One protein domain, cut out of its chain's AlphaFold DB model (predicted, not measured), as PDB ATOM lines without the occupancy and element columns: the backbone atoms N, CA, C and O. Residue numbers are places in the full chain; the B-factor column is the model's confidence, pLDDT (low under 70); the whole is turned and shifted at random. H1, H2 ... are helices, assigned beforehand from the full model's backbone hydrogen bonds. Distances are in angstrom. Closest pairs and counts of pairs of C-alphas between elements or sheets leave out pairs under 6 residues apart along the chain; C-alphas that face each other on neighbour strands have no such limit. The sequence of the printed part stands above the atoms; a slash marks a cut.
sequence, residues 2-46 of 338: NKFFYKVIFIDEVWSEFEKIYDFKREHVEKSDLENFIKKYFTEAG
ATOM      1  N   ASN A   2      24.202  19.422  -4.318       39.09
ATOM      2  CA  ASN A   2      23.930  18.753  -3.056       39.09
ATOM      3  C   ASN A   2      23.188  17.470  -3.427       39.09
ATOM      4  O   ASN A   2      22.110  17.528  -4.012       39.09
ATOM      5  N   LYS A   3      23.819  16.314  -3.199       54.52
ATOM      6  CA  LYS A   3      23.164  15.011  -3.354       54.52
ATOM      7  C   LYS A   3      22.169  14.898  -2.206       54.52
ATOM      8  O   LYS A   3      22.580  14.625  -1.077       54.52
ATOM      9  N   PHE A   4      20.929  15.260  -2.495       50.46
ATOM     10  CA  PHE A   4      19.808  15.241  -1.575       50.46
ATOM     11  C   PHE A   4      19.004  13.948  -1.772       50.46
ATOM     12  O   PHE A   4      18.911  13.455  -2.894       50.46
ATOM     13  N   PHE A   5      18.423  13.414  -0.699       54.49
ATOM     14  CA  PHE A   5      17.488  12.283  -0.746       54.49
ATOM     15  C   PHE A   5      16.088  12.776  -0.448       54.49
ATOM     16  O   PHE A   5      15.938  13.666   0.385       54.49
ATOM     17  N   TYR A   6      15.069  12.183  -1.063       54.72
ATOM     18  CA  TYR A   6      13.685  12.556  -0.790       54.72
ATOM     19  C   TYR A   6      13.255  12.103   0.618       54.72
ATOM     20  O   TYR A   6      13.300  10.919   0.949       54.72
ATOM     21  N   LYS A   7      12.774  13.036   1.446       60.80
ATOM     22  CA  LYS A   7      12.031  12.737   2.686       60.80
ATOM     23  C   LYS A   7      10.685  12.074   2.385       60.80
ATOM     24  O   LYS A   7      10.203  11.269   3.179       60.80
ATOM     25  N   VAL A   8      10.085  12.418   1.247       57.10
ATOM     26  CA  VAL A   8       8.713  12.050   0.872       57.10
ATOM     27  C   VAL A   8       8.679  10.777   0.020       57.10
ATOM     28  O   VAL A   8       9.693  10.367  -0.540       57.10
ATOM     29  N   ILE A   9       7.520  10.110   0.004       58.39
ATOM     30  CA  ILE A   9       7.317   8.767  -0.558       58.39
ATOM     31  C   ILE A   9       7.362   8.746  -2.085       58.39
ATOM     32  O   ILE A   9       7.951   7.823  -2.644       58.39
ATOM     33  N   PHE A  10       6.797   9.758  -2.745       67.84
ATOM     34  CA  PHE A  10       6.633   9.772  -4.195       67.84
ATOM     35  C   PHE A  10       7.405  10.927  -4.835       67.84
ATOM     36  O   PHE A  10       7.227  12.087  -4.468       67.84
ATOM     37  N   ILE A  11       8.245  10.609  -5.824       75.19
ATOM     38  CA  ILE A  11       9.007  11.600  -6.603       75.19
ATOM     39  C   ILE A  11       8.063  12.583  -7.307       75.19
ATOM     40  O   ILE A  11       8.345  13.778  -7.335       75.19
ATOM     41  N   ASP A  12       6.920  12.098  -7.799       80.74
ATOM     42  CA  ASP A  12       5.915  12.922  -8.480       80.74
ATOM     43  C   ASP A  12       5.322  13.999  -7.564       80.74
ATOM     44  O   ASP A  12       5.048  15.113  -8.007       80.74
ATOM     45  N   GLU A  13       5.175  13.706  -6.268       83.36
ATOM     46  CA  GLU A  13       4.733  14.692  -5.278       83.36
ATOM     47  C   GLU A  13       5.791  15.782  -5.103       83.36
ATOM     48  O   GLU A  13       5.476  16.969  -5.118       83.36
ATOM     49  N   VAL A  14       7.064  15.395  -5.005       87.01
ATOM     50  CA  VAL A  14       8.165  16.356  -4.872       87.01
ATOM     51  C   VAL A  14       8.275  17.234  -6.117       87.01
ATOM     52  O   VAL A  14       8.484  18.440  -5.991       87.01
ATOM     53  N   TRP A  15       8.092  16.657  -7.306       87.74
ATOM     54  CA  TRP A  15       8.055  17.411  -8.555       87.74
ATOM     55  C   TRP A  15       6.878  18.389  -8.589       87.74
ATOM     56  O   TRP A  15       7.087  19.581  -8.799       87.74
ATOM     57  N   SER A  16       5.662  17.930  -8.284       89.67
ATOM     58  CA  SER A  16       4.472  18.790  -8.243       89.67
ATOM     59  C   SER A  16       4.609  19.940  -7.239       89.67
ATOM     60  O   SER A  16       4.163  21.057  -7.496       89.67
ATOM     61  N   GLU A  17       5.258  19.709  -6.096       91.08
ATOM     62  CA  GLU A  17       5.526  20.755  -5.106       91.08
ATOM     63  C   GLU A  17       6.615  21.736  -5.565       91.08
ATOM     64  O   GLU A  17       6.541  22.922  -5.241       91.08
ATOM     65  N   PHE A  18       7.588  21.285  -6.361       91.84
ATOM     66  CA  PHE A  18       8.570  22.172  -6.986       91.84
ATOM     67  C   PHE A  18       7.915  23.092  -8.024       91.84
ATOM     68  O   PHE A  18       8.199  24.289  -8.058       91.84
ATOM     69  N   GLU A  19       6.984  22.568  -8.826       92.69
ATOM     70  CA  GLU A  19       6.253  23.346  -9.836       92.69
ATOM     71  C   GLU A  19       5.455  24.512  -9.230       92.69
ATOM     72  O   GLU A  19       5.238  25.520  -9.899       92.69
ATOM     73  N   LYS A  20       5.055  24.415  -7.955       91.92
ATOM     74  CA  LYS A  20       4.336  25.487  -7.244       91.92
ATOM     75  C   LYS A  20       5.220  26.679  -6.881       91.92
ATOM     76  O   LYS A  20       4.695  27.777  -6.720       91.92
ATOM     77  N   ILE A  21       6.526  26.464  -6.718       92.08
ATOM     78  CA  ILE A  21       7.482  27.518  -6.344       92.08
ATOM     79  C   ILE A  21       8.311  28.018  -7.532       92.08
ATOM     80  O   ILE A  21       8.981  29.042  -7.422       92.08
ATOM     81  N   TYR A  22       8.290  27.303  -8.660       91.87
ATOM     82  CA  TYR A  22       9.062  27.646  -9.848       91.87
ATOM     83  C   TYR A  22       8.260  28.535 -10.809       91.87
ATOM     84  O   TYR A  22       7.224  28.138 -11.344       91.87
ATOM     85  N   ASP A  23       8.764  29.739 -11.087       88.87
ATOM     86  CA  ASP A  23       8.212  30.618 -12.117       88.87
ATOM     87  C   ASP A  23       8.723  30.187 -13.498       88.87
ATOM     88  O   ASP A  23       9.776  30.626 -13.968       88.87
ATOM     89  N   PHE A  24       7.940  29.353 -14.184       87.30
ATOM     90  CA  PHE A  24       8.238  28.892 -15.544       87.30
ATOM     91  C   PHE A  24       8.307  30.010 -16.592       87.30
ATOM     92  O   PHE A  24       8.917  29.812 -17.638       87.30
ATOM     93  N   LYS A  25       7.692  31.177 -16.351       85.02
ATOM     94  CA  LYS A  25       7.750  32.302 -17.299       85.02
ATOM     95  C   LYS A  25       9.057  33.074 -17.171       85.02
ATOM     96  O   LYS A  25       9.545  33.594 -18.169       85.02
ATOM     97  N   ARG A  26       9.588  33.183 -15.950       84.81
ATOM     98  CA  ARG A  26      10.851  33.881 -15.659       84.81
ATOM     99  C   ARG A  26      12.061  32.953 -15.547       84.81
ATOM    100  O   ARG A  26      13.166  33.461 -15.407       84.81
ATOM    101  N   GLU A  27      11.853  31.636 -15.595       84.83
ATOM    102  CA  GLU A  27      12.862  30.617 -15.269       84.83
ATOM    103  C   GLU A  27      13.533  30.889 -13.912       84.83
ATOM    104  O   GLU A  27      14.756  30.837 -13.766       84.83
ATOM    105  N   HIS A  28      12.718  31.247 -12.917       89.74
ATOM    106  CA  HIS A  28      13.195  31.776 -11.642       89.74
ATOM    107  C   HIS A  28      12.539  31.075 -10.457       89.74
ATOM    108  O   HIS A  28      11.365  30.718 -10.495       89.74
ATOM    109  N   VAL A  29      13.303  30.918  -9.382       91.92
ATOM    110  CA  VAL A  29      12.814  30.470  -8.078       91.92
ATOM    111  C   VAL A  29      13.448  31.354  -7.016       91.92
ATOM    112  O   VAL A  29      14.664  31.568  -7.020       91.92
ATOM    113  N   GLU A  30      12.633  31.886  -6.109       93.13
ATOM    114  CA  GLU A  30      13.151  32.671  -4.995       93.13
ATOM    115  C   GLU A  30      14.029  31.794  -4.099       93.13
ATOM    116  O   GLU A  30      13.691  30.654  -3.765       93.13
ATOM    117  N   LYS A  31      15.182  32.331  -3.688       93.79
ATOM    118  CA  LYS A  31      16.176  31.568  -2.921       93.79
ATOM    119  C   LYS A  31      15.583  30.996  -1.628       93.79
ATOM    120  O   LYS A  31      15.852  29.842  -1.302       93.79
ATOM    121  N   SER A  32      14.772  31.780  -0.916       95.13
ATOM    122  CA  SER A  32      14.107  31.354   0.321       95.13
ATOM    123  C   SER A  32      13.133  30.201   0.093       95.13
ATOM    124  O   SER A  32      13.063  29.281   0.906       95.13
ATOM    125  N   ASP A  33      12.404  30.224  -1.021       93.97
ATOM    126  CA  ASP A  33      11.429  29.187  -1.353       93.97
ATOM    127  C   ASP A  33      12.141  27.887  -1.710       93.97
ATOM    128  O   ASP A  33      11.758  26.820  -1.228       93.97
ATOM    129  N   LEU A  34      13.249  27.979  -2.454       92.35
ATOM    130  CA  LEU A  34      14.103  26.834  -2.752       92.35
ATOM    131  C   LEU A  34      14.729  26.233  -1.482       92.35
ATOM    132  O   LEU A  34      14.740  25.014  -1.324       92.35
ATOM    133  N   GLU A  35      15.233  27.058  -0.562       92.75
ATOM    134  CA  GLU A  35      15.792  26.595   0.716       92.75
ATOM    135  C   GLU A  35      14.736  25.886   1.578       92.75
ATOM    136  O   GLU A  35      14.989  24.798   2.107       92.75
ATOM    137  N   ASN A  36      13.531  26.455   1.670       92.95
ATOM    138  CA  ASN A  36      12.407  25.854   2.389       92.95
ATOM    139  C   ASN A  36      11.951  24.540   1.744       92.95
ATOM    140  O   ASN A  36      11.714  23.557   2.451       92.95
ATOM    141  N   PHE A  37      11.873  24.497   0.414       92.19
ATOM    142  CA  PHE A  37      11.550  23.295  -0.347       92.19
ATOM    143  C   PHE A  37      12.574  22.187  -0.100       92.19
ATOM    144  O   PHE A  37      12.203  21.077   0.280       92.19
ATOM    145  N   ILE A  38      13.868  22.502  -0.205       90.55
ATOM    146  CA  ILE A  38      14.948  21.552   0.081       90.55
ATOM    147  C   ILE A  38      14.816  21.009   1.507       90.55
ATOM    148  O   ILE A  38      14.804  19.796   1.713       90.55
ATOM    149  N   LYS A  39      14.656  21.889   2.501       89.56
ATOM    150  CA  LYS A  39      14.535  21.486   3.908       89.56
ATOM    151  C   LYS A  39      13.309  20.605   4.159       89.56
ATOM    152  O   LYS A  39      13.382  19.691   4.983       89.56
ATOM    153  N   LYS A  40      12.190  20.870   3.483       90.01
ATOM    154  CA  LYS A  40      10.932  20.131   3.651       90.01
ATOM    155  C   LYS A  40      10.971  18.763   2.973       90.01
ATOM    156  O   LYS A  40      10.596  17.774   3.599       90.01
ATOM    157  N   TYR A  41      11.452  18.701   1.735       88.86
ATOM    158  CA  TYR A  41      11.345  17.510   0.890       88.86
ATOM    159  C   TYR A  41      12.602  16.660   0.844       88.86
ATOM    160  O   TYR A  41      12.523  15.541   0.343       88.86
ATOM    161  N   PHE A  42      13.727  17.127   1.395       87.48
ATOM    162  CA  PHE A  42      14.974  16.376   1.363       87.48
ATOM    163  C   PHE A  42      15.649  16.202   2.722       87.48
ATOM    164  O   PHE A  42      15.539  17.050   3.615       87.48
ATOM    165  N   THR A  43      16.328  15.064   2.900       83.89
ATOM    166  CA  THR A  43      17.184  14.813   4.067       83.89
ATOM    167  C   THR A  43      18.484  15.594   3.956       83.89
ATOM    168  O   THR A  43      18.871  16.072   2.883       83.89
ATOM    169  N   GLU A  44      19.162  15.734   5.091       84.19
ATOM    170  CA  GLU A  44      20.502  16.298   5.106       84.19
ATOM    171  C   GLU A  44      21.463  15.411   4.312       84.19
ATOM    172  O   GLU A  44      21.336  14.188   4.244       84.19
ATOM    173  N   ALA A  45      22.430  16.056   3.675       82.19
ATOM    174  CA  ALA A  45      23.484  15.369   2.957       82.19
ATOM    175  C   ALA A  45      24.367  14.575   3.936       82.19
ATOM    176  O   ALA A  45      24.886  15.155   4.882       82.19
ATOM    177  N   GLY A  46      24.613  13.290   3.666       80.27
ATOM    178  CA  GLY A  46      25.534  12.457   4.443       80.27
ATOM    179  C   GLY A  46      24.848  11.497   5.403       80.27
ATOM    180  O   GLY A  46      25.530  10.641   5.951       80.27
TER     181      GLY A  46
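What this domain is: This is residues 2 to 46 of the 338 residues of the protein "Trehalase" of Dracunculus medinensis (UniProt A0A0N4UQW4). Look for a helical hairpin: H1 and H2 lie side by side and run opposite ways, residues 23 to 28 of the loop joining them stick out at one end, and both unnamed tails lie toward the other end. The printed part has 45 residues, with two named helices, H1 then H2, and no named strand; its class is all helix, though under half of the residues are in named elements. It is only just compact, close to loose, with a radius of gyration of the C-alphas of 10.9 A, and elongated, spanning 33 by 20 by 14 A.

How they stand to each other: Start with H1, residues 11 to 21, which touches H2, residues 31 to 41, at a shallow tilt of 23 degrees. Their closest C-alphas, of Ile 21 and Asp 33, are 6.6 A apart. In H2 every O i to N i+4 pair is within hydrogen-bond range; in H1, 5 of 7 are.

Where its parts are: Find C-alpha 11 at (9.007, 11.600, -6.603); from there H1 runs 16.0 A. H2 runs 15.3 A to C-alpha 41 at (11.345, 17.510, 0.890).

The domain as a whole: The farthest C-alphas, of Lys 25 and Gly 46, are 34.4 A apart. The printed part has no cut, and the link from H1 to H2 is short. Residues 2 to 10 have pLDDT under 70.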